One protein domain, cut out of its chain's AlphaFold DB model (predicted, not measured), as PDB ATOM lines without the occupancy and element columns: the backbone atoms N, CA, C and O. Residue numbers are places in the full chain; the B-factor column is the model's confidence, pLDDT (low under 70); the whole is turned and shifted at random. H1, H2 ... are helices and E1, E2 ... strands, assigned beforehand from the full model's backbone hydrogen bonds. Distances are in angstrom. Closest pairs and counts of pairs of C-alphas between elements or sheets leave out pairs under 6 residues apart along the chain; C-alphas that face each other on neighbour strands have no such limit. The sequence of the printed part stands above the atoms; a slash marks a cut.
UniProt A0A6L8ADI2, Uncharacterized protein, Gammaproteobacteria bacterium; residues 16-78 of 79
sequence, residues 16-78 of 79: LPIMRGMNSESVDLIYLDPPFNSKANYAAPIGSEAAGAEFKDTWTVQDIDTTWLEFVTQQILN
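This is residues 16 to 78 of the 79 residues of an uncharacterized protein of Gammaproteobacteria bacterium (UniProt A0A6L8ADI2). Little regular structure is present: an open chain in which two arms, residues 16 to 33 with H1 and residues 60 to 78 with H2, stand free of a small hairpin of E1 and E2. The printed part has 63 residues, with two named helices and two antiparallel strands in the order H1, E1, E2, H2; the class is mixed, with 22 residues in named elements. It is extended, with a radius of gyration of the C-alphas of 16.5 A and spans of 49 by 33 by 18 A.

Start at H1, residues 16 to 20, which is apart from H2, residues 66 to 76. Beyond it, E1, residues 41 to 43, and E2, residues 54 to 56, form an antiparallel hairpin at 167 degrees; look for N 42 and O 55, 2.9 A apart, within hydrogen-bond range. In H1 and H2 every O i to N i+4 pair is within hydrogen-bond range.

Find C-alpha 16 at (-3.647, -51.638, 1.022), where H1 begins. H2 runs 15.4 A to C-alpha 76 at (3.566, -66.232, -4.341).

The farthest C-alphas, of Gly 47 and Asn 78, are 50.6 A apart. The printed part has no cut; H1 to E1 is a long link. Residues 36 to 37, 39 and 76 to 78 have pLDDT under 70.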
ATOM      1  N   LEU A  16      -3.627 -50.570   2.012       91.88
ATOM      2  CA  LEU A  16      -3.647 -51.638   1.022       91.88
ATOM      3  C   LEU A  16      -4.869 -51.549   0.087       91.88
ATOM      4  O   LEU A  16      -4.675 -51.559  -1.133       91.88
ATOM      5  N   PRO A  17      -6.120 -51.405   0.576       93.19
ATOM      6  CA  PRO A  17      -7.272 -51.145  -0.291       93.19
ATOM      7  C   PRO A  17      -7.153 -49.827  -1.063       93.19
ATOM      8  O   PRO A  17      -7.520 -49.771  -2.237       93.19
ATOM      9  N   ILE A  18      -6.613 -48.782  -0.426       95.44
ATOM     10  CA  ILE A  18      -6.436 -47.457  -1.038       95.44
ATOM     11  C   ILE A  18      -5.479 -47.549  -2.231       95.44
ATOM     12  O   ILE A  18      -5.836 -47.156  -3.341       95.44
ATOM     13  N   MET A  19      -4.289 -48.118  -2.024       95.06
ATOM     14  CA  MET A  19      -3.259 -48.237  -3.059       95.06
ATOM     15  C   MET A  19      -3.677 -49.171  -4.197       95.06
ATOM     16  O   MET A  19      -3.246 -48.980  -5.327       95.06
ATOM     17  N   ARG A  20      -4.558 -50.148  -3.956       95.38
ATOM     18  CA  ARG A  20      -5.118 -50.986  -5.034       95.38
ATOM     19  C   ARG A  20      -6.134 -50.283  -5.920       95.38
ATOM     20  O   ARG A  20      -6.333 -50.710  -7.051       95.38
ATOM     21  N   GLY A  21      -6.781 -49.234  -5.420       95.44
ATOM     22  CA  GLY A  21      -7.645 -48.378  -6.231       95.44
ATOM     23  C   GLY A  21      -6.870 -47.398  -7.114       95.44
ATOM     24  O   GLY A  21      -7.478 -46.702  -7.927       95.44
ATOM     25  N   MET A  22      -5.546 -47.314  -6.948       96.88
ATOM     26  CA  MET A  22      -4.694 -46.394  -7.686       96.88
ATOM     27  C   MET A  22      -4.285 -46.969  -9.046       96.88
ATOM     28  O   MET A  22      -3.929 -48.140  -9.161       96.88
ATOM     29  N   ASN A  23      -4.282 -46.129 -10.084       97.62
ATOM     30  CA  ASN A  23      -3.710 -46.487 -11.382       97.62
ATOM     31  C   ASN A  23      -2.224 -46.874 -11.257       97.62
ATOM     32  O   ASN A  23      -1.472 -46.219 -10.540       97.62
ATOM     33  N   SER A  24      -1.757 -47.866 -12.016       96.19
ATOM     34  CA  SER A  24      -0.332 -48.237 -12.053       96.19
ATOM     35  C   SER A  24       0.562 -47.121 -12.616       96.19
ATOM     36  O   SER A  24       0.130 -46.332 -13.460       96.19
ATOM     37  N   GLU A  25       1.834 -47.086 -12.196       96.31
ATOM     38  CA  GLU A  25       2.848 -46.138 -12.703       96.31
ATOM     39  C   GLU A  25       2.389 -44.666 -12.633       96.31
ATOM     40  O   GLU A  25       2.509 -43.914 -13.601       96.31
ATOM     41  N   SER A  26       1.747 -44.286 -11.532       96.50
ATOM     42  CA  SER A  26       1.156 -42.953 -11.324       96.50
ATOM     43  C   SER A  26       1.772 -42.197 -10.139       96.50
ATOM     44  O   SER A  26       1.322 -41.104  -9.800       96.50
ATOM     45  N   VAL A  27       2.794 -42.784  -9.507       95.25
ATOM     46  CA  VAL A  27       3.531 -42.227  -8.370       95.25
ATOM     47  C   VAL A  27       5.022 -42.274  -8.692       95.25
ATOM     48  O   VAL A  27       5.558 -43.351  -8.937       95.25
ATOM     49  N   ASP A  28       5.680 -41.114  -8.674       97.00
ATOM     50  CA  ASP A  28       7.107 -40.989  -9.003       97.00
ATOM     51  C   ASP A  28       8.031 -41.284  -7.809       97.00
ATOM     52  O   ASP A  28       9.145 -41.777  -7.980       97.00
ATOM     53  N   LEU A  29       7.583 -40.971  -6.587       96.94
ATOM     54  CA  LEU A  29       8.351 -41.133  -5.353       96.94
ATOM     55  C   LEU A  29       7.434 -41.540  -4.200       96.94
ATOM     56  O   LEU A  29       6.372 -40.954  -3.996       96.94
ATOM     57  N   ILE A  30       7.888 -42.515  -3.417       94.06
ATOM     58  CA  ILE A  30       7.210 -43.001  -2.219       94.06
ATOM     59  C   ILE A  30       8.151 -42.819  -1.026       94.06
ATOM     60  O   ILE A  30       9.297 -43.263  -1.063       94.06
ATOM     61  N   TYR A  31       7.651 -42.190   0.039       93.44
ATOM     62  CA  TYR A  31       8.271 -42.202   1.362       93.44
ATOM     63  C   TYR A  31       7.388 -43.024   2.300       93.44
ATOM     64  O   TYR A  31       6.188 -42.769   2.394       93.44
ATOM     65  N   LEU A  32       7.974 -44.018   2.965       86.94
ATOM     66  CA  LEU A  32       7.293 -44.863   3.942       86.94
ATOM     67  C   LEU A  32       8.138 -44.924   5.209       86.94
ATOM     68  O   LEU A  32       9.319 -45.261   5.147       86.94
ATOM     69  N   ASP A  33       7.494 -44.649   6.337       81.62
ATOM     70  CA  ASP A  33       8.009 -44.882   7.684       81.62
ATOM     71  C   ASP A  33       7.112 -45.938   8.357       81.62
ATOM     72  O   ASP A  33       6.238 -45.597   9.158       81.62
ATOM     73  N   PRO A  34       7.168 -47.211   7.905       79.81
ATOM     74  CA  PRO A  34       6.323 -48.255   8.463       79.81
ATOM     75  C   PRO A  34       6.774 -48.584   9.894       79.81
ATOM     76  O   PRO A  34       7.912 -48.293  10.266       79.81
ATOM     77  N   PRO A  35       5.929 -49.262  10.685       74.50
ATOM     78  CA  PRO A  35       6.343 -49.785  11.978       74.50
ATOM     79  C   PRO A  35       7.654 -50.605  11.841       74.50
ATOM     80  O   PRO A  35       7.749 -51.508  11.006       74.50
ATOM     81  N   PHE A  36       8.677 -50.258  12.634       68.88
ATOM     82  CA  PHE A  36      10.044 -50.797  12.590       68.88
ATOM     83  C   PHE A  36      10.194 -52.256  13.060       68.88
ATOM     84  O   PHE A  36      11.301 -52.800  13.031       68.88
ATOM     85  N   ASN A  37       9.120 -52.904  13.515       68.62
ATOM     86  CA  ASN A  37       9.126 -54.205  14.185       68.62
ATOM     87  C   ASN A  37      10.028 -54.233  15.437       68.62
ATOM     88  O   ASN A  37      10.657 -55.241  15.772       68.62
ATOM     89  N   SER A  38      10.115 -53.107  16.143       72.50
ATOM     90  CA  SER A  38      11.015 -52.907  17.287       72.50
ATOM     91  C   SER A  38      10.568 -53.618  18.574       72.50
ATOM     92  O   SER A  38      11.286 -53.588  19.574       72.50
ATOM     93  N   LYS A  39       9.394 -54.271  18.565       69.19
ATOM     94  CA  LYS A  39       8.706 -54.838  19.745       69.19
ATOM     95  C   LYS A  39       8.361 -53.801  20.822       69.19
ATOM     96  O   LYS A  39       8.107 -54.170  21.968       69.19
ATOM     97  N   ALA A  40       8.353 -52.522  20.464       75.06
ATOM     98  CA  ALA A  40       7.924 -51.448  21.341       75.06
ATOM     99  C   ALA A  40       6.445 -51.110  21.111       75.06
ATOM    100  O   ALA A  40       5.902 -51.267  20.014       75.06
ATOM    101  N   ASN A  41       5.805 -50.621  22.170       77.00
ATOM    102  CA  ASN A  41       4.543 -49.904  22.069       77.00
ATOM    103  C   ASN A  41       4.872 -48.415  22.067       77.00
ATOM    104  O   ASN A  41       5.615 -47.949  22.934       77.00
ATOM    105  N   TYR A  42       4.333 -47.689  21.099       79.88
ATOM    106  CA  TYR A  42       4.530 -46.254  20.976       79.88
ATOM    107  C   TYR A  42       3.257 -45.547  21.412       79.88
ATOM    108  O   TYR A  42       2.174 -45.841  20.909       79.88
ATOM    109  N   ALA A  43       3.404 -44.614  22.346       83.44
ATOM    110  CA  ALA A  43       2.335 -43.747  22.808       83.44
ATOM    111  C   ALA A  43       2.716 -42.297  22.522       83.44
ATOM    112  O   ALA A  43       3.862 -41.888  22.739       83.44
ATOM    113  N   ALA A  44       1.757 -41.518  22.034       85.38
ATOM    114  CA  ALA A  44       1.955 -40.095  21.845       85.38
ATOM    115  C   ALA A  44       2.266 -39.415  23.194       85.38
ATOM    116  O   ALA A  44       1.622 -39.729  24.202       85.38
ATOM    117  N   PRO A  45       3.218 -38.464  23.243       83.50
ATOM    118  CA  PRO A  45       3.552 -37.768  24.478       83.50
ATOM    119  C   PRO A  45       2.338 -37.076  25.105       83.50
ATOM    120  O   PRO A  45       1.522 -36.463  24.405       83.50
ATOM    121  N   ILE A  46       2.255 -37.122  26.437       84.94
ATOM    122  CA  ILE A  46       1.232 -36.404  27.208       84.94
ATOM    123  C   ILE A  46       1.344 -34.904  26.899       84.94
ATOM    124  O   ILE A  46       2.415 -34.316  27.037       84.94
ATOM    125  N   GLY A  47       0.231 -34.295  26.480       84.62
ATOM    126  CA  GLY A  47       0.157 -32.876  26.116       84.62
ATOM    127  C   GLY A  47       0.440 -32.557  24.643       84.62
ATOM    128  O   GLY A  47       0.383 -31.389  24.270       84.62
ATOM    129  N   SER A  48       0.718 -33.557  23.799       87.56
ATOM    130  CA  SER A  48       0.727 -33.379  22.338       87.56
ATOM    131  C   SER A  48      -0.694 -33.348  21.757       87.56
ATOM    132  O   SER A  48      -1.630 -33.853  22.374       87.56
ATOM    133  N   GLU A  49      -0.864 -32.814  20.542       85.94
ATOM    134  CA  GLU A  49      -2.150 -32.880  19.817       85.94
ATOM    135  C   GLU A  49      -2.615 -34.325  19.567       85.94
ATOM    136  O   GLU A  49      -3.808 -34.581  19.439       85.94
ATOM    137  N   ALA A  50      -1.677 -35.276  19.547       79.38
ATOM    138  CA  ALA A  50      -1.941 -36.699  19.385       79.38
ATOM    139  C   ALA A  50      -2.083 -37.452  20.721       79.38
ATOM    140  O   ALA A  50      -2.131 -38.681  20.713       79.38
ATOM    141  N   ALA A  51      -2.114 -36.764  21.872       85.31
ATOM    142  CA  ALA A  51      -2.167 -37.411  23.183       85.31
ATOM    143  C   ALA A  51      -3.331 -38.418  23.277       85.31
ATOM    144  O   ALA A  51      -4.481 -38.089  22.990       85.31
ATOM    145  N   GLY A  52      -3.016 -39.649  23.690       78.69
ATOM    146  CA  GLY A  52      -3.958 -40.775  23.722       78.69
ATOM    147  C   GLY A  52      -3.927 -41.673  22.478       78.69
ATOM    148  O   GLY A  52      -4.540 -42.737  22.498       78.69
ATOM    149  N   ALA A  53      -3.205 -41.295  21.418       79.56
ATOM    150  CA  ALA A  53      -2.898 -42.200  20.318       79.56
ATOM    151  C   ALA A  53      -1.781 -43.170  20.727       79.56
ATOM    152  O   ALA A  53      -0.695 -42.749  21.136       79.56
ATOM    153  N   GLU A  54      -2.042 -44.465  20.581       80.38
ATOM    154  CA  GLU A  54      -1.075 -45.529  20.834       80.38
ATOM    155  C   GLU A  54      -1.108 -46.537  19.688       80.38
ATOM    156  O   GLU A  54      -2.166 -46.818  19.121       80.38
ATOM    157  N   PHE A  55       0.049 -47.100  19.352       76.44
ATOM    158  CA  PHE A  55       0.127 -48.224  18.431       76.44
ATOM    159  C   PHE A  55       1.228 -49.200  18.836       76.44
ATOM    160  O   PHE A  55       2.248 -48.845  19.435       76.44
ATOM    161  N   LYS A  56       1.006 -50.462  18.482       74.88
ATOM    162  CA  LYS A  56       1.976 -51.534  18.654       74.88
ATOM    163  C   LYS A  56       2.750 -51.714  17.358       74.88
ATOM    164  O   LYS A  56       2.170 -51.958  16.306       74.88
ATOM    165  N   ASP A  57       4.069 -51.660  17.455       73.69
ATOM    166  CA  ASP A  57       4.981 -51.864  16.332       73.69
ATOM    167  C   ASP A  57       5.298 -53.359  16.128       73.69
ATOM    168  O   ASP A  57       6.443 -53.785  16.038       73.69
ATOM    169  N   THR A  58       4.292 -54.224  16.229       72.31
ATOM    170  CA  THR A  58       4.453 -55.675  16.042       72.31
ATOM    171  C   THR A  58       3.111 -56.320  15.748       72.31
ATOM    172  O   THR A  58       2.185 -56.251  16.558       72.31
ATOM    173  N   TRP A  59       3.060 -57.048  14.640       71.44
ATOM    174  CA  TRP A  59       1.951 -57.933  14.314       71.44
ATOM    175  C   TRP A  59       2.061 -59.231  15.119       71.44
ATOM    176  O   TRP A  59       3.149 -59.764  15.351       71.44
ATOM    177  N   THR A  60       0.927 -59.743  15.564       75.00
ATOM    178  CA  THR A  60       0.751 -61.087  16.109       75.00
ATOM    179  C   THR A  60      -0.111 -61.914  15.172       75.00
ATOM    180  O   THR A  60      -0.748 -61.382  14.271       75.00
ATOM    181  N   VAL A  61      -0.140 -63.231  15.379       75.56
ATOM    182  CA  VAL A  61      -0.967 -64.138  14.566       75.56
ATOM    183  C   VAL A  61      -2.447 -63.737  14.613       75.56
ATOM    184  O   VAL A  61      -3.161 -63.930  13.640       75.56
ATOM    185  N   GLN A  62      -2.891 -63.132  15.714       79.62
ATOM    186  CA  GLN A  62      -4.243 -62.605  15.881       79.62
ATOM    187  C   GLN A  62      -4.545 -61.403  14.978       79.62
ATOM    188  O   GLN A  62      -5.707 -61.163  14.671       79.62
ATOM    189  N   ASP A  63      -3.519 -60.663  14.560       76.94
ATOM    190  CA  ASP A  63      -3.662 -59.482  13.708       76.94
ATOM    191  C   ASP A  63      -3.674 -59.854  12.211       76.94
ATOM    192  O   ASP A  63      -3.897 -59.000  11.355       76.94
ATOM    193  N   ILE A  64      -3.411 -61.126  11.881       77.19
ATOM    194  CA  ILE A  64      -3.395 -61.625  10.507       77.19
ATOM    195  C   ILE A  64      -4.819 -61.980  10.082       77.19
ATOM    196  O   ILE A  64      -5.439 -62.891  10.631       77.19
ATOM    197  N   ASP A  65      -5.299 -61.327   9.027       81.88
ATOM    198  CA  ASP A  65      -6.464 -61.800   8.289       81.88
ATOM    199  C   ASP A  65      -6.087 -63.089   7.534       81.88
ATOM    200  O   ASP A  65      -5.256 -63.101   6.619       81.88
ATOM    201  N   THR A  66      -6.682 -64.206   7.950       81.31
ATOM    202  CA  THR A  66      -6.382 -65.538   7.413       81.31
ATOM    203  C   THR A  66      -6.771 -65.679   5.945       81.31
ATOM    204  O   THR A  66      -6.071 -66.358   5.197       81.31
ATOM    205  N   THR A  67      -7.830 -64.998   5.499       79.81
ATOM    206  CA  THR A  67      -8.236 -64.981   4.087       79.81
ATOM    207  C   THR A  67      -7.189 -64.260   3.237       79.81
ATOM    208  O   THR A  67      -6.869 -64.692   2.128       79.81
ATOM    209  N   TRP A  68      -6.585 -63.201   3.779       74.88
ATOM    210  CA  TRP A  68      -5.463 -62.499   3.152       74.88
ATOM    211  C   TRP A  68      -4.195 -63.342   3.074       74.88
ATOM    212  O   TRP A  68      -3.532 -63.366   2.033       74.88
ATOM    213  N   LEU A  69      -3.859 -64.040   4.158       77.44
ATOM    214  CA  LEU A  69      -2.691 -64.912   4.206       77.44
ATOM    215  C   LEU A  69      -2.780 -66.014   3.143       77.44
ATOM    216  O   LEU A  69      -1.812 -66.252   2.418       77.44
ATOM    217  N   GLU A  70      -3.945 -66.647   3.011       81.50
ATOM    218  CA  GLU A  70      -4.204 -67.672   1.995       81.50
ATOM    219  C   GLU A  70      -4.063 -67.112   0.578       81.50
ATOM    220  O   GLU A  70      -3.370 -67.703  -0.251       81.50
ATOM    221  N   PHE A  71      -4.644 -65.940   0.307       81.94
ATOM    222  CA  PHE A  71      -4.532 -65.283  -0.994       81.94
ATOM    223  C   PHE A  71      -3.075 -64.977  -1.368       81.94
ATOM    224  O   PHE A  71      -2.633 -65.337  -2.461       81.94
ATOM    225  N   VAL A  72      -2.305 -64.351  -0.472       77.19
ATOM    226  CA  VAL A  72      -0.898 -63.994  -0.734       77.19
ATOM    227  C   VAL A  72      -0.043 -65.243  -0.930       77.19
ATOM    228  O   VAL A  72       0.765 -65.296  -1.855       77.19
ATOM    229  N   THR A  73      -0.257 -66.272  -0.109       77.19
ATOM    230  CA  THR A  73       0.475 -67.541  -0.209       77.19
ATOM    231  C   THR A  73       0.218 -68.223  -1.554       77.19
ATOM    232  O   THR A  73       1.158 -68.673  -2.203       77.19
ATOM    233  N   GLN A  74      -1.032 -68.233  -2.024       79.25
ATOM    234  CA  GLN A  74      -1.382 -68.782  -3.337       79.25
ATOM    235  C   GLN A  74      -0.824 -67.949  -4.496       79.25
ATOM    236  O   GLN A  74      -0.474 -68.503  -5.530       79.25
ATOM    237  N   GLN A  75      -0.722 -66.628  -4.362       70.81
ATOM    238  CA  GLN A  75      -0.131 -65.787  -5.408       70.81
ATOM    239  C   GLN A  75       1.390 -65.972  -5.499       70.81
ATOM    240  O   GLN A  75       1.914 -66.039  -6.602       70.81
ATOM    241  N   ILE A  76       2.097 -66.097  -4.369       66.50
ATOM    242  CA  ILE A  76       3.566 -66.232  -4.341       66.50
ATOM    243  C   ILE A  76       4.028 -67.626  -4.785       66.50
ATOM    244  O   ILE A  76       5.040 -67.729  -5.467       66.50
ATOM    245  N   LEU A  77       3.302 -68.690  -4.426       56.94
ATOM    246  CA  LEU A  77       3.664 -70.072  -4.786       56.94
ATOM    247  C   LEU A  77       3.333 -70.451  -6.240       56.94
ATOM    248  O   LEU A  77       3.705 -71.537  -6.678       56.94
ATOM    249  N   ASN A  78       2.623 -69.585  -6.967       53.19
ATOM    250  CA  ASN A  78       2.287 -69.770  -8.382       53.19
ATOM    251  C   ASN A  78       3.201 -68.958  -9.330       53.19
ATOM    252  O   ASN A  78       2.872 -68.803 -10.509       53.19
TER     253      ASN A  78